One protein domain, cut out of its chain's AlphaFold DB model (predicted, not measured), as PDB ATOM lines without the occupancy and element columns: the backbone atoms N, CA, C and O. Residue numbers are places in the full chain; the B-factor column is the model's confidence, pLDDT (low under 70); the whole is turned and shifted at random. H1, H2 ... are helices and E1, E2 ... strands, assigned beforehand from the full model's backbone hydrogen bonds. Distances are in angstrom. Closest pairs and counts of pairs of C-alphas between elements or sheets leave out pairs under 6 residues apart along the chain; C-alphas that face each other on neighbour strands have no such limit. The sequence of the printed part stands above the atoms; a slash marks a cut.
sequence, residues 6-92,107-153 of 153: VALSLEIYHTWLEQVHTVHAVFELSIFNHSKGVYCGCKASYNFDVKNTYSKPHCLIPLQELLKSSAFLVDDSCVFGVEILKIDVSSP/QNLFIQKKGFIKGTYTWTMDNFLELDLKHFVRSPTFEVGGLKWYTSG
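Overview. This is residues 6 to 92 and 107 to 153 of the 153 residues of the protein "MATH domain-containing protein" of Aegilops tauschii subsp. strangulata (UniProt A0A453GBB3). Two four-stranded sheets lie partly face to face as a narrow, strongly twisted sandwich, with E3, E2, E5 and E6 in one layer, where E2, E3 and E5 are the long strands, and E4, E1, E8 and E7 in a curled second layer. The layers come together at both edges, E4 near E3 and E7 near E6, while the short helices H1 and H2 lie toward opposite ends. The printed part has 134 residues, with elements in the order E1 H1 E2 E3 E4 H2 E5 E6 E7 E8; both sheets are antiparallel throughout, and the class is mostly strand. The whole is compact, with a radius of gyration of the C-alphas of 15.9 A, yet elongated, spanning 53 by 31 by 20 A.

Along the chain. E1, residues 6 to 12, begins at C-alpha 6 (-17.380, 20.129, 4.338) and is 20.1 A long. H1 is residues 14 to 17. E2, residues 22 to 33, measures 33.7 A, and E3, residues 38 to 48, measures 28.4 A and bends by 55 degrees at residue 45. E4 is residues 58 to 62 and H2 residues 63 to 66. E5, residues 78 to 90, is 35.1 A long, bends by 56 degrees at residue 86 and ends at C-alpha 90 (-11.060, -7.500, 18.781). E6 is residues 119 to 125, 19.7 A, and E7 residues 142 to 144. E8, residues 147 to 152, is 16.5 A long and ends at C-alpha 152 (-9.625, 13.264, 5.932).

Arrangement. In the sheet E4 E1 E8 E7, E1 is staggered: residues 6 to 8 pair with E4, where N 6 and O 61 are 2.9 A apart, and residues 9 to 12 with E8, where N 11 and O 150 are 2.8 A apart. E7 and E8 form a hairpin, with N 149 and O 142 at 2.8 A. In the sheet E3 E2 E5 E6, E2 and E3 form a hairpin, with N 27 and O 44 at 2.9 A. E2 and E5 have N 30 and O 81 at 2.9 A, and E5 and E6 have N 82 and O 121 at 2.8 A. Between the sheets, the closest C-alphas of E1 and E2 are those of Leu 8 and Leu 29, 6.9 A; of E3 and E4, Gly 41 and Leu 60, 6.4 A; of E6 and E7, Gly 119 and Val 144, 5.6 A. H1 only grazes both sheets; H2 only grazes the sheet E4 E1 E8 E7. Both helices are too short for an O i to N i+4 pair, and each has its one O i to N i+3 pair within hydrogen-bond range.

Size, cuts and confidence. The two C-alphas farthest apart, Lys 68 and Gln 107, are 54.5 A apart. Residues 93 to 106 are not printed, and C-alphas 92 and 107 are 15.3 A apart across this cut. The links H2 to E5 and E6 to E7 are long. The mean pLDDT of the printed part is 86.6; residues under 70 are 16, 18 to 20, 91 to 92, 107 to 116 and 132 to 135.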
ATOM      1  N   VAL A   6     -18.608  20.599   3.703       90.88
ATOM      2  CA  VAL A   6     -17.380  20.129   4.338       90.88
ATOM      3  C   VAL A   6     -17.731  18.885   5.136       90.88
ATOM      4  O   VAL A   6     -18.641  18.910   5.973       90.88
ATOM      5  N   ALA A   7     -17.039  17.791   4.846       92.56
ATOM      6  CA  ALA A   7     -17.247  16.515   5.499       92.56
ATOM      7  C   ALA A   7     -15.918  15.949   5.983       92.56
ATOM      8  O   ALA A   7     -14.897  16.153   5.339       92.56
ATOM      9  N   LEU A   8     -15.950  15.226   7.100       94.50
ATOM     10  CA  LEU A   8     -14.783  14.525   7.620       94.50
ATOM     11  C   LEU A   8     -15.047  13.028   7.749       94.50
ATOM     12  O   LEU A   8     -16.152  12.601   8.098       94.50
ATOM     13  N   SER A   9     -14.003  12.243   7.529       95.56
ATOM     14  CA  SER A   9     -13.933  10.832   7.898       95.56
ATOM     15  C   SER A   9     -12.842  10.642   8.943       95.56
ATOM     16  O   SER A   9     -11.791  11.279   8.869       95.56
ATOM     17  N   LEU A  10     -13.079   9.762   9.915       97.12
ATOM     18  CA  LEU A  10     -12.026   9.267  10.796       97.12
ATOM     19  C   LEU A  10     -11.375   8.059  10.129       97.12
ATOM     20  O   LEU A  10     -12.083   7.169   9.659       97.12
ATOM     21  N   GLU A  11     -10.052   8.007  10.121       95.25
ATOM     22  CA  GLU A  11      -9.279   6.912   9.548       95.25
ATOM     23  C   GLU A  11      -8.328   6.310  10.575       95.25
ATOM     24  O   GLU A  11      -7.772   7.017  11.419       95.25
ATOM     25  N   ILE A  12      -8.119   5.000  10.474       92.50
ATOM     26  CA  ILE A  12      -7.125   4.263  11.249       92.50
ATOM     27  C   ILE A  12      -5.977   3.830  10.340       92.50
ATOM     28  O   ILE A  12      -6.161   3.420   9.193       92.50
ATOM     29  N   TYR A  13      -4.759   3.908  10.861       87.62
ATOM     30  CA  TYR A  13      -3.570   3.573  10.097       87.62
ATOM     31  C   TYR A  13      -3.476   2.055   9.843       87.62
ATOM     32  O   TYR A  13      -3.457   1.261  10.785       87.62
ATOM     33  N   HIS A  14      -3.383   1.656   8.567       77.56
ATOM     34  CA  HIS A  14      -3.522   0.264   8.102       77.56
ATOM     35  C   HIS A  14      -2.650  -0.751   8.858       77.56
ATOM     36  O   HIS A  14      -3.122  -1.826   9.216       77.56
ATOM     37  N   THR A  15      -1.391  -0.415   9.160       71.69
ATOM     38  CA  THR A  15      -0.457  -1.351   9.815       71.69
ATOM     39  C   THR A  15      -0.901  -1.794  11.214       71.69
ATOM     40  O   THR A  15      -0.473  -2.846  11.682       71.69
ATOM     41  N   TRP A  16      -1.785  -1.045  11.881       69.62
ATOM     42  CA  TRP A  16      -2.359  -1.448  13.170       69.62
ATOM     43  C   TRP A  16      -3.509  -2.450  13.021       69.62
ATOM     44  O   TRP A  16      -3.708  -3.286  13.901       69.62
ATOM     45  N   LEU A  17      -4.225  -2.421  11.894       70.44
ATOM     46  CA  LEU A  17      -5.288  -3.382  11.577       70.44
ATOM     47  C   LEU A  17      -4.738  -4.754  11.158       70.44
ATOM     48  O   LEU A  17      -5.426  -5.762  11.245       70.44
ATOM     49  N   GLU A  18      -3.476  -4.844  10.748       67.88
ATOM     50  CA  GLU A  18      -2.838  -6.150  10.533       67.88
ATOM     51  C   GLU A  18      -2.600  -6.898  11.857       67.88
ATOM     52  O   GLU A  18      -2.548  -8.128  11.887       67.88
ATOM     53  N   GLN A  19      -2.496  -6.165  12.972       67.00
ATOM     54  CA  GLN A  19      -2.302  -6.721  14.316       67.00
ATOM     55  C   GLN A  19      -3.631  -6.947  15.057       67.00
ATOM     56  O   GLN A  19      -3.704  -7.772  15.970       67.00
ATOM     57  N   VAL A  20      -4.688  -6.238  14.651       64.00
ATOM     58  CA  VAL A  20      -6.025  -6.241  15.256       64.00
ATOM     59  C   VAL A  20      -7.070  -6.500  14.174       64.00
ATOM     60  O   VAL A  20      -7.197  -5.703  13.259       64.00
ATOM     61  N   HIS A  21      -7.880  -7.558  14.289       75.75
ATOM     62  CA  HIS A  21      -8.835  -7.901  13.226       75.75
ATOM     63  C   HIS A  21      -9.926  -6.846  13.023       75.75
ATOM     64  O   HIS A  21     -10.215  -6.490  11.882       75.75
ATOM     65  N   THR A  22     -10.536  -6.356  14.105       86.81
ATOM     66  CA  THR A  22     -11.526  -5.276  14.015       86.81
ATOM     67  C   THR A  22     -11.381  -4.282  15.159       86.81
ATOM     68  O   THR A  22     -11.097  -4.651  16.301       86.81
ATOM     69  N   VAL A  23     -11.607  -3.007  14.852       90.69
ATOM     70  CA  VAL A  23     -11.671  -1.917  15.824       90.69
ATOM     71  C   VAL A  23     -13.029  -1.252  15.691       90.69
ATOM     72  O   VAL A  23     -13.311  -0.598  14.695       90.69
ATOM     73  N   HIS A  24     -13.879  -1.384  16.698       92.75
ATOM     74  CA  HIS A  24     -15.090  -0.584  16.798       92.75
ATOM     75  C   HIS A  24     -14.772   0.702  17.560       92.75
ATOM     76  O   HIS A  24     -14.331   0.648  18.710       92.75
ATOM     77  N   ALA A  25     -15.007   1.858  16.946       94.06
ATOM     78  CA  ALA A  25     -14.847   3.144  17.612       94.06
ATOM     79  C   ALA A  25     -16.162   3.917  17.642       94.06
ATOM     80  O   ALA A  25     -16.910   3.934  16.666       94.06
ATOM     81  N   VAL A  26     -16.410   4.596  18.761       96.00
ATOM     82  CA  VAL A  26     -17.440   5.630  18.892       96.00
ATOM     83  C   VAL A  26     -16.717   6.956  19.043       96.00
ATOM     84  O   VAL A  26     -15.846   7.074  19.905       96.00
ATOM     85  N   PHE A  27     -17.060   7.939  18.220       96.81
ATOM     86  CA  PHE A  27     -16.337   9.204  18.145       96.81
ATOM     87  C   PHE A  27     -17.260  10.364  17.762       96.81
ATOM     88  O   PHE A  27     -18.379  10.145  17.310       96.81
ATOM     89  N   GLU A  28     -16.795  11.592  17.941       97.44
ATOM     90  CA  GLU A  28     -17.419  12.816  17.446       97.44
ATOM     91  C   GLU A  28     -16.464  13.512  16.474       97.44
ATOM     92  O   GLU A  28     -15.271  13.631  16.753       97.44
ATOM     93  N   LEU A  29     -16.994  13.944  15.328       97.81
ATOM     94  CA  LEU A  29     -16.307  14.823  14.382       97.81
ATOM     95  C   LEU A  29     -16.968  16.189  14.441       97.81
ATOM     96  O   LEU A  29     -18.197  16.275  14.473       97.81
ATOM     97  N   SER A  30     -16.165  17.246  14.463       97.62
ATOM     98  CA  SER A  30     -16.656  18.591  14.737       97.62
ATOM     99  C   SER A  30     -15.838  19.675  14.047       97.62
ATOM    100  O   SER A  30     -14.678  19.471  13.692       97.62
ATOM    101  N   ILE A  31     -16.454  20.844  13.886       97.38
ATOM    102  CA  ILE A  31     -15.806  22.096  13.492       97.38
ATOM    103  C   ILE A  31     -15.918  23.103  14.641       97.38
ATOM    104  O   ILE A  31     -16.948  23.177  15.318       97.38
ATOM    105  N   PHE A  32     -14.860  23.860  14.901       97.81
ATOM    106  CA  PHE A  32     -14.816  24.830  15.987       97.81
ATOM    107  C   PHE A  32     -15.480  26.147  15.586       97.81
ATOM    108  O   PHE A  32     -15.136  26.759  14.578       97.81
ATOM    109  N   ASN A  33     -16.412  26.613  16.412       97.69
ATOM    110  CA  ASN A  33     -16.990  27.940  16.304       97.69
ATOM    111  C   ASN A  33     -16.197  28.919  17.183       97.69
ATOM    112  O   ASN A  33     -16.386  28.960  18.400       97.69
ATOM    113  N   HIS A  34     -15.353  29.740  16.567       96.81
ATOM    114  CA  HIS A  34     -14.515  30.740  17.227       96.81
ATOM    115  C   HIS A  34     -15.326  31.817  17.958       96.81
ATOM    116  O   HIS A  34     -14.923  32.266  19.027       96.81
ATOM    117  N   SER A  35     -16.492  32.206  17.429       96.56
ATOM    118  CA  SER A  35     -17.339  33.231  18.060       96.56
ATOM    119  C   SER A  35     -17.955  32.758  19.380       96.56
ATOM    120  O   SER A  35     -18.136  33.564  20.291       96.56
ATOM    121  N   LYS A  36     -18.299  31.472  19.476       96.38
ATOM    122  CA  LYS A  36     -18.916  30.865  20.664       96.38
ATOM    123  C   LYS A  36     -17.908  30.138  21.558       96.38
ATOM    124  O   LYS A  36     -18.243  29.829  22.696       96.38
ATOM    125  N   GLY A  37     -16.716  29.836  21.045       96.62
ATOM    126  CA  GLY A  37     -15.701  29.048  21.740       96.62
ATOM    127  C   GLY A  37     -16.090  27.579  21.935       96.62
ATOM    128  O   GLY A  37     -15.702  26.981  22.935       96.62
ATOM    129  N   VAL A  38     -16.884  26.999  21.026       96.50
ATOM    130  CA  VAL A  38     -17.398  25.619  21.153       96.50
ATOM    131  C   VAL A  38     -17.243  24.829  19.859       96.50
ATOM    132  O   VAL A  38     -17.326  25.389  18.769       96.50
ATOM    133  N   TYR A  39     -17.079  23.513  19.978       96.69
ATOM    134  CA  TYR A  39     -17.133  22.592  18.844       96.69
ATOM    135  C   TYR A  39     -18.583  22.269  18.475       96.69
ATOM    136  O   TYR A  39     -19.428  22.044  19.341       96.69
ATOM    137  N   CYS A  40     -18.878  22.270  17.177       95.12
ATOM    138  CA  CYS A  40     -20.155  21.864  16.605       95.12
ATOM    139  C   CYS A  40     -19.926  20.581  15.810       95.12
ATOM    140  O   CYS A  40     -19.222  20.602  14.799       95.12
ATOM    141  N   GLY A  41     -20.475  19.463  16.278       93.81
ATOM    142  CA  GLY A  41     -20.169  18.155  15.718       93.81
ATOM    143  C   GLY A  41     -21.312  17.160  15.748       93.81
ATOM    144  O   GLY A  41     -22.417  17.435  16.222       93.81
ATOM    145  N   CYS A  42     -21.020  15.980  15.212       93.19
ATOM    146  CA  CYS A  42     -21.917  14.838  15.217       93.19
ATOM    147  C   CYS A  42     -21.198  13.590  15.728       93.19
ATOM    148  O   CYS A  42     -20.094  13.247  15.292       93.19
ATOM    149  N   LYS A  43     -21.870  12.881  16.632       96.31
ATOM    150  CA  LYS A  43     -21.421  11.586  17.129       96.31
ATOM    151  C   LYS A  43     -21.684  10.494  16.093       96.31
ATOM    152  O   LYS A  43     -22.778  10.405  15.539       96.31
ATOM    153  N   ALA A  44     -20.705   9.621  15.910       96.38
ATOM    154  CA  ALA A  44     -20.733   8.491  15.002       96.38
ATOM    155  C   ALA A  44     -20.119   7.240  15.647       96.38
ATOM    156  O   ALA A  44     -19.471   7.286  16.696       96.38
ATOM    157  N   SER A  45     -20.335   6.101  14.999       95.94
ATOM    158  CA  SER A  45     -19.670   4.844  15.327       95.94
ATOM    159  C   SER A  45     -19.313   4.097  14.054       95.94
ATOM    160  O   SER A  45     -20.102   4.090  13.106       95.94
ATOM    161  N   TYR A  46     -18.157   3.444  14.036       96.38
ATOM    162  CA  TYR A  46     -17.699   2.705  12.867       96.38
ATOM    163  C   TYR A  46     -16.879   1.477  13.262       96.38
ATOM    164  O   TYR A  46     -16.174   1.489  14.270       96.38
ATOM    165  N   ASN A  47     -16.999   0.417  12.459       93.75
ATOM    166  CA  ASN A  47     -16.186  -0.789  12.569       93.75
ATOM    167  C   ASN A  47     -15.077  -0.714  11.527       93.75
ATOM    168  O   ASN A  47     -15.345  -0.841  10.334       93.75
ATOM    169  N   PHE A  48     -13.857  -0.501  11.992       93.25
ATOM    170  CA  PHE A  48     -12.669  -0.496  11.166       93.25
ATOM    171  C   PHE A  48     -12.086  -1.901  11.066       93.25
ATOM    172  O   PHE A  48     -12.003  -2.628  12.058       93.25
ATOM    173  N   ASP A  49     -11.658  -2.260   9.866       90.06
ATOM    174  CA  ASP A  49     -10.944  -3.497   9.566       90.06
ATOM    175  C   ASP A  49      -9.991  -3.251   8.389       90.06
ATOM    176  O   ASP A  49      -9.983  -2.168   7.802       90.06
ATOM    177  N   VAL A  50      -9.185  -4.251   8.028       86.44
ATOM    178  CA  VAL A  50      -8.187  -4.163   6.944       86.44
ATOM    179  C   VAL A  50      -8.785  -3.681   5.607       86.44
ATOM    180  O   VAL A  50      -8.091  -3.056   4.810       86.44
ATOM    181  N   LYS A  51     -10.072  -3.937   5.347       88.50
ATOM    182  CA  LYS A  51     -10.793  -3.482   4.146       88.50
ATOM    183  C   LYS A  51     -11.486  -2.131   4.342       88.50
ATOM    184  O   LYS A  51     -11.749  -1.448   3.358       88.50
ATOM    185  N   ASN A  52     -11.791  -1.761   5.583       91.44
ATOM    186  CA  ASN A  52     -12.559  -0.578   5.962       91.44
ATOM    187  C   ASN A  52     -11.744   0.310   6.915       91.44
ATOM    188  O   ASN A  52     -12.022   0.390   8.111       91.44
ATOM    189  N   THR A  53     -10.706   0.971   6.399       92.50
ATOM    190  CA  THR A  53      -9.778   1.775   7.218       92.50
ATOM    191  C   THR A  53     -10.284   3.188   7.514       92.50
ATOM    192  O   THR A  53      -9.684   3.884   8.327       92.50
ATOM    193  N   TYR A  54     -11.382   3.618   6.889       93.75
ATOM    194  CA  TYR A  54     -11.968   4.947   7.047       93.75
ATOM    195  C   TYR A  54     -13.476   4.860   7.272       93.75
ATOM    196  O   TYR A  54     -14.166   4.019   6.692       93.75
ATOM    197  N   SER A  55     -14.001   5.737   8.125       96.12
ATOM    198  CA  SER A  55     -15.437   5.844   8.346       96.12
ATOM    199  C   SER A  55     -16.137   6.424   7.121       96.12
ATOM    200  O   SER A  55     -15.519   7.039   6.259       96.12
ATOM    201  N   LYS A  56     -17.468   6.332   7.080       94.12
ATOM    202  CA  LYS A  56     -18.235   7.160   6.138       94.12
ATOM    203  C   LYS A  56     -17.944   8.652   6.396       94.12
ATOM    204  O   LYS A  56     -17.756   9.013   7.565       94.12
ATOM    205  N   PRO A  57     -17.945   9.501   5.356       92.19
ATOM    206  CA  PRO A  57     -17.830  10.941   5.538       92.19
ATOM    207  C   PRO A  57     -19.064  11.481   6.262       92.19
ATOM    208  O   PRO A  57     -20.197  11.110   5.944       92.19
ATOM    209  N   HIS A  58     -18.839  12.364   7.232       93.88
ATOM    210  CA  HIS A  58     -19.884  13.046   7.988       93.88
ATOM    211  C   HIS A  58     -19.875  14.530   7.644       93.88
ATOM    212  O   HIS A  58     -18.878  15.212   7.876       93.88
ATOM    213  N   CYS A  59     -20.982  15.024   7.089       93.62
ATOM    214  CA  CYS A  59     -21.151  16.436   6.769       93.62
ATOM    215  C   CYS A  59     -21.224  17.264   8.057       93.62
ATOM    216  O   CYS A  59     -22.102  17.027   8.885       93.62
ATOM    217  N   LEU A  60     -20.336  18.246   8.196       93.88
ATOM    218  CA  LEU A  60     -20.272  19.117   9.371       93.88
ATOM    219  C   LEU A  60     -20.998  20.440   9.133       93.88
ATOM    220  O   LEU A  60     -21.801  20.869   9.954       93.88
ATOM    221  N   ILE A  61     -20.721  21.081   7.997       93.75
ATOM    222  CA  ILE A  61     -21.248  22.404   7.661       93.75
ATOM    223  C   ILE A  61     -21.397  22.533   6.136       93.75
ATOM    224  O   ILE A  61     -20.539  22.033   5.394       93.75
ATOM    225  N   PRO A  62     -22.471  23.164   5.623       93.94
ATOM    226  CA  PRO A  62     -22.556  23.509   4.209       93.94
ATOM    227  C   PRO A  62     -21.358  24.367   3.796       93.94
ATOM    228  O   PRO A  62     -21.016  25.333   4.477       93.94
ATOM    229  N   LEU A  63     -20.754  24.077   2.641       92.06
ATOM    230  CA  LEU A  63     -19.566  24.811   2.191       92.06
ATOM    231  C   LEU A  63     -19.850  26.315   2.062       92.06
ATOM    232  O   LEU A  63     -19.058  27.146   2.488       92.06
ATOM    233  N   GLN A  64     -21.022  26.677   1.536       92.56
ATOM    234  CA  GLN A  64     -21.421  28.082   1.407       92.56
ATOM    235  C   GLN A  64     -21.595  28.796   2.751       92.56
ATOM    236  O   GLN A  64     -21.455  30.016   2.800       92.56
ATOM    237  N   GLU A  65     -21.942  28.065   3.810       94.06
ATOM    238  CA  GLU A  65     -22.069  28.627   5.153       94.06
ATOM    239  C   GLU A  65     -20.686  28.861   5.760       94.06
ATOM    240  O   GLU A  65     -20.427  29.957   6.254       94.06
ATOM    241  N   LEU A  66     -19.776  27.888   5.634       93.81
ATOM    242  CA  LEU A  66     -18.388  28.032   6.080       93.81
ATOM    243  C   LEU A  66     -17.713  29.248   5.432       93.81
ATOM    244  O   LEU A  66     -17.190  30.105   6.137       93.81
ATOM    245  N   LEU A  67     -17.801  29.363   4.103       92.56
ATOM    246  CA  LEU A  67     -17.162  30.437   3.329       92.56
ATOM    247  C   LEU A  67     -17.667  31.847   3.681       92.56
ATOM    248  O   LEU A  67     -17.010  32.833   3.364       92.56
ATOM    249  N   LYS A  68     -18.848  31.961   4.299       93.75
ATOM    250  CA  LYS A  68     -19.448  33.246   4.697       93.75
ATOM    251  C   LYS A  68     -19.337  33.517   6.196       93.75
ATOM    252  O   LYS A  68     -19.737  34.590   6.643       93.75
ATOM    253  N   SER A  69     -18.854  32.554   6.976       94.81
ATOM    254  CA  SER A  69     -18.905  32.605   8.431       94.81
ATOM    255  C   SER A  69     -17.535  32.894   9.025       94.81
ATOM    256  O   SER A  69     -16.713  31.993   9.181       94.81
ATOM    257  N   SER A  70     -17.341  34.127   9.493       94.75
ATOM    258  CA  SER A  70     -16.186  34.494  10.326       94.75
ATOM    259  C   SER A  70     -16.174  33.797  11.692       94.75
ATOM    260  O   SER A  70     -15.210  33.908  12.439       94.75
ATOM    261  N   ALA A  71     -17.245  33.077  12.047       96.88
ATOM    262  CA  ALA A  71     -17.268  32.251  13.244       96.88
ATOM    263  C   ALA A  71     -16.582  30.891  13.041       96.88
ATOM    264  O   ALA A  71     -16.195  30.284  14.032       96.88
ATOM    265  N   PHE A  72     -16.451  30.401  11.804       96.56
ATOM    266  CA  PHE A  72     -15.866  29.085  11.501       96.56
ATOM    267  C   PHE A  72     -14.609  29.167  10.626       96.56
ATOM    268  O   PHE A  72     -13.764  28.280  10.714       96.56
ATOM    269  N   LEU A  73     -14.490  30.211   9.804       96.19
ATOM    270  CA  LEU A  73     -13.329  30.493   8.968       96.19
ATOM    271  C   LEU A  73     -12.710  31.822   9.422       96.19
ATOM    272  O   LEU A  73     -13.282  32.890   9.189       96.19
ATOM    273  N   VAL A  74     -11.568  31.751  10.103       95.56
ATOM    274  CA  VAL A  74     -10.832  32.906  10.643       95.56
ATOM    275  C   VAL A  74      -9.453  32.917  10.007       95.56
ATOM    276  O   VAL A  74      -8.772  31.903  10.050       95.56
ATOM    277  N   ASP A  75      -9.055  34.040   9.408       93.62
ATOM    278  CA  ASP A  75      -7.755  34.185   8.733       93.62
ATOM    279  C   ASP A  75      -7.471  33.035   7.745       93.62
ATOM    280  O   ASP A  75      -6.420  32.403   7.772       93.62
ATOM    281  N   ASP A  76      -8.472  32.721   6.912       92.38
ATOM    282  CA  ASP A  76      -8.463  31.601   5.954       92.38
ATOM    283  C   ASP A  76      -8.164  30.221   6.574       92.38
ATOM    284  O   ASP A  76      -7.703  29.288   5.919       92.38
ATOM    285  N   SER A  77      -8.443  30.080   7.866       93.12
ATOM    286  CA  SER A  77      -8.188  28.863   8.620       93.12
ATOM    287  C   SER A  77      -9.467  28.381   9.286       93.12
ATOM    288  O   SER A  77     -10.244  29.164   9.840       93.12
ATOM    289  N   CYS A  78      -9.705  27.074   9.238       94.38
ATOM    290  CA  CYS A  78     -10.772  26.437  10.003       94.38
ATOM    291  C   CYS A  78     -10.189  25.377  10.932       94.38
ATOM    292  O   CYS A  78      -9.127  24.808  10.681       94.38
ATOM    293  N   VAL A  79     -10.870  25.131  12.045       96.62
ATOM    294  CA  VAL A  79     -10.388  24.210  13.076       96.62
ATOM    295  C   VAL A  79     -11.356  23.049  13.207       96.62
ATOM    296  O   VAL A  79     -12.545  23.236  13.466       96.62
ATOM    297  N   PHE A  80     -10.834  21.839  13.061       97.12
ATOM    298  CA  PHE A  80     -11.575  20.596  13.205       97.12
ATOM    299  C   PHE A  80     -11.227  19.894  14.513       97.12
ATOM    300  O   PHE A  80     -10.104  19.977  15.011       97.12
ATOM    301  N   GLY A  81     -12.207  19.185  15.063       96.88
ATOM    302  CA  GLY A  81     -12.076  18.423  16.294       96.88
ATOM    303  C   GLY A  81     -12.512  16.979  16.108       96.88
ATOM    304  O   GLY A  81     -13.542  16.699  15.490       96.88
ATOM    305  N   VAL A  82     -11.746  16.072  16.701       97.44
ATOM    306  CA  VAL A  82     -12.084  14.661  16.867       97.44
ATOM    307  C   VAL A  82     -12.119  14.352  18.348       97.44
ATOM    308  O   VAL A  82     -11.145  14.598  19.056       97.44
ATOM    309  N   GLU A  83     -13.197  13.742  18.816       96.19
ATOM    310  CA  GLU A  83     -13.251  13.155  20.150       96.19
ATOM    311  C   GLU A  83     -13.549  11.666  20.024       96.19
ATOM    312  O   GLU A  83     -14.651  11.272  19.663       96.19
ATOM    313  N   ILE A  84     -12.575  10.812  20.327       95.69
ATOM    314  CA  ILE A  84     -12.807   9.374  20.428       95.69
ATOM    315  C   ILE A  84     -13.333   9.089  21.831       95.69
ATOM    316  O   ILE A  84     -12.676   9.382  22.829       95.69
ATOM    317  N   LEU A  85     -14.538   8.533  21.894       94.38
ATOM    318  CA  LEU A  85     -15.306   8.298  23.115       94.38
ATOM    319  C   LEU A  85     -15.168   6.860  23.617       94.38
ATOM    320  O   LEU A  85     -15.305   6.595  24.813       94.38
ATOM    321  N   LYS A  86     -14.974   5.922  22.689       92.56
ATOM    322  CA  LYS A  86     -14.843   4.496  22.979       92.56
ATOM    323  C   LYS A  86     -14.049   3.813  21.879       92.56
ATOM    324  O   LYS A  86     -14.276   4.094  20.706       92.56
ATOM    325  N   ILE A  87     -13.204   2.866  22.270       90.75
ATOM    326  CA  ILE A  87     -12.536   1.936  21.362       90.75
ATOM    327  C   ILE A  87     -12.731   0.527  21.923       90.75
ATOM    328  O   ILE A  87     -12.333   0.250  23.053       90.75
ATOM    329  N   ASP A  88     -13.323  -0.355  21.123       88.56
ATOM    330  CA  ASP A  88     -13.379  -1.792  21.365       88.56
ATOM    331  C   ASP A  88     -12.553  -2.494  20.281       88.56
ATOM    332  O   ASP A  88     -12.872  -2.446  19.095       88.56
ATOM    333  N   VAL A  89     -11.465  -3.132  20.692       85.81
ATOM    334  CA  VAL A  89     -10.528  -3.842  19.814       85.81
ATOM    335  C   VAL A  89     -10.849  -5.332  19.903       85.81
ATOM    336  O   VAL A  89     -10.947  -5.865  21.007       85.81
ATOM    337  N   SER A  90     -10.981  -6.036  18.781       80.12
ATOM    338  CA  SER A  90     -11.060  -7.500  18.781       80.12
ATOM    339  C   SER A  90      -9.831  -8.107  18.104       80.12
ATOM    340  O   SER A  90      -9.460  -7.763  16.978       80.12
ATOM    341  N   SER A  91      -9.160  -9.004  18.823       69.56
ATOM    342  CA  SER A  91      -8.117  -9.869  18.279       69.56
ATOM    343  C   SER A  91      -8.697 -11.267  18.085       69.56
ATOM    344  O   SER A  91      -9.491 -11.694  18.928       69.56
ATOM    345  N   PRO A  92      -8.293 -12.018  17.050       58.47
ATOM    346  CA  PRO A  92      -8.652 -13.423  16.976       58.47
ATOM    347  C   PRO A  92      -8.104 -14.125  18.221       58.47
ATOM    348  O   PRO A  92      -6.934 -13.956  18.575       58.47
ATOM    349  N   GLN A 107       5.238 -12.026  25.751       41.50
ATOM    350  CA  GLN A 107       4.358 -11.463  24.741       41.50
ATOM    351  C   GLN A 107       3.490 -10.507  25.534       41.50
ATOM    352  O   GLN A 107       2.805 -10.958  26.452       41.50
ATOM    353  N   ASN A 108       3.607  -9.209  25.258       47.31
ATOM    354  CA  ASN A 108       2.745  -8.185  25.825       47.31
ATOM    355  C   ASN A 108       1.301  -8.598  25.538       47.31
ATOM    356  O   ASN A 108       0.747  -8.315  24.479       47.31
ATOM    357  N   LEU A 109       0.731  -9.346  26.479       40.84
ATOM    358  CA  LEU A 109      -0.677  -9.602  26.605       40.84
ATOM    359  C   LEU A 109      -1.223  -8.200  26.815       40.84
ATOM    360  O   LEU A 109      -1.099  -7.648  27.908       40.84
ATOM    361  N   PHE A 110      -1.682  -7.565  25.737       50.34
ATOM    362  CA  PHE A 110      -2.429  -6.325  25.826       50.34
ATOM    363  C   PHE A 110      -3.670  -6.678  26.630       50.34
ATOM    364  O   PHE A 110      -4.690  -7.110  26.100       50.34
ATOM    365  N   ILE A 111      -3.544  -6.560  27.951       46.69
ATOM    366  CA  ILE A 111      -4.659  -6.479  28.865       46.69
ATOM    367  C   ILE A 111      -5.375  -5.226  28.389       46.69
ATOM    368  O   ILE A 111      -4.989  -4.107  28.730       46.69
ATOM    369  N   GLN A 112      -6.371  -5.420  27.523       51.16
ATOM    370  CA  GLN A 112      -7.378  -4.422  27.236       51.16
ATOM    371  C   GLN A 112      -7.984  -4.086  28.587       51.16
ATOM    372  O   GLN A 112      -8.852  -4.794  29.104       51.16
ATOM    373  N   LYS A 113      -7.467  -3.032  29.221       47.06
ATOM    374  CA  LYS A 113      -8.176  -2.401  30.316       47.06
ATOM    375  C   LYS A 113      -9.545  -2.086  29.727       47.06
ATOM    376  O   LYS A 113      -9.635  -1.269  28.817       47.06
ATOM    377  N   LYS A 114     -10.589  -2.751  30.233       48.34
ATOM    378  CA  LYS A 114     -12.002  -2.363  30.100       48.34
ATOM    379  C   LYS A 114     -12.204  -0.989  30.759       48.34
ATOM    380  O   LYS A 114     -12.911  -0.848  31.748       48.34
ATOM    381  N   GLY A 115     -11.486   0.009  30.275       53.69
ATOM    382  CA  GLY A 115     -11.591   1.404  30.640       53.69
ATOM    383  C   GLY A 115     -11.984   2.150  29.381       53.69
ATOM    384  O   GLY A 115     -11.500   1.839  28.296       53.69
ATOM    385  N   PHE A 116     -12.893   3.105  29.521       58.56
ATOM    386  CA  PHE A 116     -13.275   3.992  28.436       58.56
ATOM    387  C   PHE A 116     -12.032   4.749  27.971       58.56
ATOM    388  O   PHE A 116     -11.532   5.627  28.674       58.56
ATOM    389  N   ILE A 117     -11.490   4.363  26.818       73.38
ATOM    390  CA  ILE A 117     -10.416   5.114  26.185       73.38
ATOM    391  C   ILE A 117     -11.064   6.345  25.568       73.38
ATOM    392  O   ILE A 117     -11.848   6.230  24.625       73.38
ATOM    393  N   LYS A 118     -10.730   7.503  26.131       84.50
ATOM    394  CA  LYS A 118     -11.176   8.808  25.670       84.50
ATOM    395  C   LYS A 118      -9.969   9.622  25.216       84.50
ATOM    396  O   LYS A 118      -8.969   9.666  25.932       84.50
ATOM    397  N   GLY A 119     -10.059  10.269  24.061       89.62
ATOM    398  CA  GLY A 119      -9.004  11.151  23.561       89.62
ATOM    399  C   GLY A 119      -9.552  12.186  22.593       89.62
ATOM    400  O   GLY A 119     -10.422  11.877  21.786       89.62
ATOM    401  N   THR A 120      -9.046  13.410  22.692       93.44
ATOM    402  CA  THR A 120      -9.416  14.530  21.822       93.44
ATOM    403  C   THR A 120      -8.231  14.929  20.962       93.44
ATOM    404  O   THR A 120      -7.105  14.996  21.455       93.44
ATOM    405  N   TYR A 121      -8.492  15.244  19.702       96.38
ATOM    406  CA  TYR A 121      -7.517  15.783  18.772       96.38
ATOM    407  C   TYR A 121      -8.107  16.997  18.059       96.38
ATOM    408  O   TYR A 121      -9.270  16.986  17.662       96.38
ATOM    409  N   THR A 122      -7.292  18.033  17.904       96.25
ATOM    410  CA  THR A 122      -7.651  19.265  17.206       96.25
ATOM    411  C   THR A 122      -6.692  19.464  16.050       96.25
ATOM    412  O   THR A 122      -5.480  19.308  16.208       96.25
ATOM    413  N   TRP A 123      -7.243  19.842  14.905       95.75
ATOM    414  CA  TRP A 123      -6.494  20.125  13.696       95.75
ATOM    415  C   TRP A 123      -6.899  21.485  13.141       95.75
ATOM    416  O   TRP A 123      -8.045  21.680  12.744       95.75
ATOM    417  N   THR A 124      -5.950  22.417  13.116       95.38
ATOM    418  CA  THR A 124      -6.084  23.667  12.368       95.38
ATOM    419  C   THR A 124      -5.689  23.419  10.924       95.38
ATOM    420  O   THR A 124      -4.607  22.898  10.647       95.38
ATOM    421  N   MET A 125      -6.591  23.769  10.021       91.31
ATOM    422  CA  MET A 125      -6.406  23.687   8.589       91.31
ATOM    423  C   MET A 125      -6.285  25.099   8.042       91.31
ATOM    424  O   MET A 125      -7.286  25.811   7.943       91.31
ATOM    425  N   ASP A 126      -5.052  25.478   7.732       90.75
ATOM    426  CA  ASP A 126      -4.708  26.777   7.164       90.75
ATOM    427  C   ASP A 126      -4.920  26.784   5.641       90.75
ATOM    428  O   ASP A 126      -4.911  25.729   4.996       90.75
ATOM    429  N   ASN A 127      -5.053  27.982   5.067       88.38
ATOM    430  CA  ASN A 127      -5.195  28.225   3.627       88.38
ATOM    431  C   ASN A 127      -6.372  27.457   2.997       88.38
ATOM    432  O   ASN A 127      -6.240  26.827   1.942       88.38
ATOM    433  N   PHE A 128      -7.533  27.468   3.658       86.44
ATOM    434  CA  PHE A 128      -8.710  26.717   3.223       86.44
ATOM    435  C   PHE A 128      -9.160  27.106   1.807       86.44
ATOM    436  O   PHE A 128      -9.583  26.252   1.025       86.44
ATOM    437  N   LEU A 129      -9.063  28.386   1.449       84.56
ATOM    438  CA  LEU A 129      -9.457  28.880   0.130       84.56
ATOM    439  C   LEU A 129      -8.488  28.476  -0.993       84.56
ATOM    440  O   LEU A 129      -8.891  28.480  -2.157       84.56
ATOM    441  N   GLU A 130      -7.246  28.103  -0.671       83.38
ATOM    442  CA  GLU A 130      -6.250  27.630  -1.649       83.38
ATOM    443  C   GLU A 130      -6.410  26.143  -2.000       83.38
ATOM    444  O   GLU A 130      -5.728  25.626  -2.889       83.38
ATOM    445  N   LEU A 131      -7.322  25.442  -1.325       76.19
ATOM    446  CA  LEU A 131      -7.587  24.039  -1.592       76.19
ATOM    447  C   LEU A 131      -8.175  23.854  -2.984       76.19
ATOM    448  O   LEU A 131      -9.284  24.295  -3.295       76.19
ATOM    449  N   ASP A 132      -7.460  23.099  -3.812       66.31
ATOM    450  CA  ASP A 132      -8.064  22.525  -5.000       66.31
ATOM    451  C   ASP A 132      -9.131  21.523  -4.542       66.31
ATOM    452  O   ASP A 132      -8.803  20.436  -4.065       66.31
ATOM    453  N   LEU A 133     -10.410  21.884  -4.714       62.16
ATOM    454  CA  LEU A 133     -11.609  21.094  -4.374       62.16
ATOM    455  C   LEU A 133     -11.626  19.669  -4.977       62.16
ATOM    456  O   LEU A 133     -12.571  18.912  -4.761       62.16
ATOM    457  N   LYS A 134     -10.619  19.313  -5.780       57.19
ATOM    458  CA  LYS A 134     -10.386  17.983  -6.350       57.19
ATOM    459  C   LYS A 134      -9.538  17.059  -5.471       57.19
ATOM    460  O   LYS A 134      -9.498  15.865  -5.765       57.19
ATOM    461  N   HIS A 135      -8.856  17.567  -4.444       63.38
ATOM    462  CA  HIS A 135      -7.910  16.794  -3.640       63.38
ATOM    463  C   HIS A 135      -8.366  16.666  -2.185       63.38
ATOM    464  O   HIS A 135      -8.745  17.644  -1.552       63.38
ATOM    465  N   PHE A 136      -8.284  15.442  -1.658       73.88
ATOM    466  CA  PHE A 136      -8.523  15.148  -0.246       73.88
ATOM    467  C   PHE A 136      -7.376  15.677   0.615       73.88
ATOM    468  O   PHE A 136      -6.200  15.434   0.313       73.88
ATOM    469  N   VAL A 137      -7.717  16.327   1.721       87.75
ATOM    470  CA  VAL A 137      -6.758  16.814   2.716       87.75
ATOM    471  C   VAL A 137      -6.739  15.853   3.893       87.75
ATOM    472  O   VAL A 137      -7.757  15.264   4.248       87.75
ATOM    473  N   ARG A 138      -5.567  15.665   4.501       90.69
ATOM    474  CA  ARG A 138      -5.397  14.816   5.682       90.69
ATOM    475  C   ARG A 138      -4.819  15.613   6.834       90.69
ATOM    476  O   ARG A 138      -3.880  16.383   6.641       90.69
ATOM    477  N   SER A 139      -5.332  15.357   8.030       93.69
ATOM    478  CA  SER A 139      -4.718  15.854   9.253       93.69
ATOM    479  C   SER A 139      -3.355  15.194   9.485       93.69
ATOM    480  O   SER A 139      -3.094  14.087   8.992       93.69
ATOM    481  N   PRO A 140      -2.501  15.798  10.326       94.19
ATOM    482  CA  PRO A 140      -1.445  15.058  10.997       94.19
ATOM    483  C   PRO A 140      -1.996  13.814  11.706       94.19
ATOM    484  O   PRO A 140      -3.164  13.750  12.103       94.19
ATOM    485  N   THR A 141      -1.138  12.809  11.869       94.25
ATOM    486  CA  THR A 141      -1.504  11.602  12.614       94.25
ATOM    487  C   THR A 141      -1.509  11.872  14.113       94.25
ATOM    488  O   THR A 141      -0.678  12.619  14.628       94.25
ATOM    489  N   PHE A 142      -2.431  11.228  14.821       94.19
ATOM    490  CA  PHE A 142      -2.561  11.314  16.272       94.19
ATOM    491  C   PHE A 142      -2.808   9.931  16.876       94.19
ATOM    492  O   PHE A 142      -3.202   8.997  16.179       94.19
ATOM    493  N   GLU A 143      -2.545   9.776  18.173       92.19
ATOM    494  CA  GLU A 143      -2.667   8.490  18.859       92.19
ATOM    495  C   GLU A 143      -3.708   8.559  19.974       92.19
ATOM    496  O   GLU A 143      -3.648   9.423  20.848       92.19
ATOM    497  N   VAL A 144      -4.655   7.623  19.955       90.12
ATOM    498  CA  VAL A 144      -5.637   7.429  21.027       90.12
ATOM    499  C   VAL A 144      -5.861   5.936  21.196       90.12
ATOM    500  O   VAL A 144      -6.118   5.219  20.228       90.12
ATOM    501  N   GLY A 145      -5.749   5.456  22.433       86.25
ATOM    502  CA  GLY A 145      -5.910   4.038  22.750       86.25
ATOM    503  C   GLY A 145      -4.821   3.125  22.209       86.25
ATOM    504  O   GLY A 145      -5.095   1.954  21.974       86.25
ATOM    505  N   GLY A 146      -3.617   3.659  21.986       85.38
ATOM    506  CA  GLY A 146      -2.518   2.920  21.361       85.38
ATOM    507  C   GLY A 146      -2.739   2.636  19.873       85.38
ATOM    508  O   GLY A 146      -2.036   1.810  19.305       85.38
ATOM    509  N   LEU A 147      -3.719   3.293  19.247       88.31
ATOM    510  CA  LEU A 147      -3.991   3.218  17.816       88.31
ATOM    511  C   LEU A 147      -3.694   4.573  17.181       88.31
ATOM    512  O   LEU A 147      -3.972   5.616  17.778       88.31
ATOM    513  N   LYS A 148      -3.138   4.546  15.967       92.31
ATOM    514  CA  LYS A 148      -2.866   5.752  15.185       92.31
ATOM    515  C   LYS A 148      -4.025   6.066  14.255       92.31
ATOM    516  O   LYS A 148      -4.450   5.213  13.475       92.31
ATOM    517  N   TRP A 149      -4.454   7.314  14.308       94.38
ATOM    518  CA  TRP A 149      -5.596   7.852  13.593       94.38
ATOM    519  C   TRP A 149      -5.190   9.082  12.786       94.38
ATOM    520  O   TRP A 149      -4.157   9.705  13.050       94.38
ATOM    521  N   TYR A 150      -6.015   9.438  11.815       95.00
ATOM    522  CA  TYR A 150      -6.018  10.741  11.153       95.00
ATOM    523  C   TYR A 150      -7.432  11.025  10.647       95.00
ATOM    524  O   TYR A 150      -8.264  10.119  10.577       95.00
ATOM    525  N   THR A 151      -7.727  12.275  10.317       94.00
ATOM    526  CA  THR A 151      -8.964  12.631   9.614       94.00
ATOM    527  C   THR A 151      -8.676  13.031   8.188       94.00
ATOM    528  O   THR A 151      -7.617  13.595   7.903       94.00
ATOM    529  N   SER A 152      -9.637  12.780   7.309       91.69
ATOM    530  CA  SER A 152      -9.625  13.264   5.932       91.69
ATOM    531  C   SER A 152     -10.918  13.980   5.575       91.69
ATOM    532  O   SER A 152     -11.974  13.664   6.130       91.69
ATOM    533  N   GLY A 153     -10.815  14.946   4.664       84.62
ATOM    534  CA  GLY A 153     -11.919  15.753   4.148       84.62
ATOM    535  C   GLY A 153     -11.666  16.218   2.728       84.62
ATOM    536  O   GLY A 153     -10.476  16.262   2.331       84.62
TER     537      GLY A 153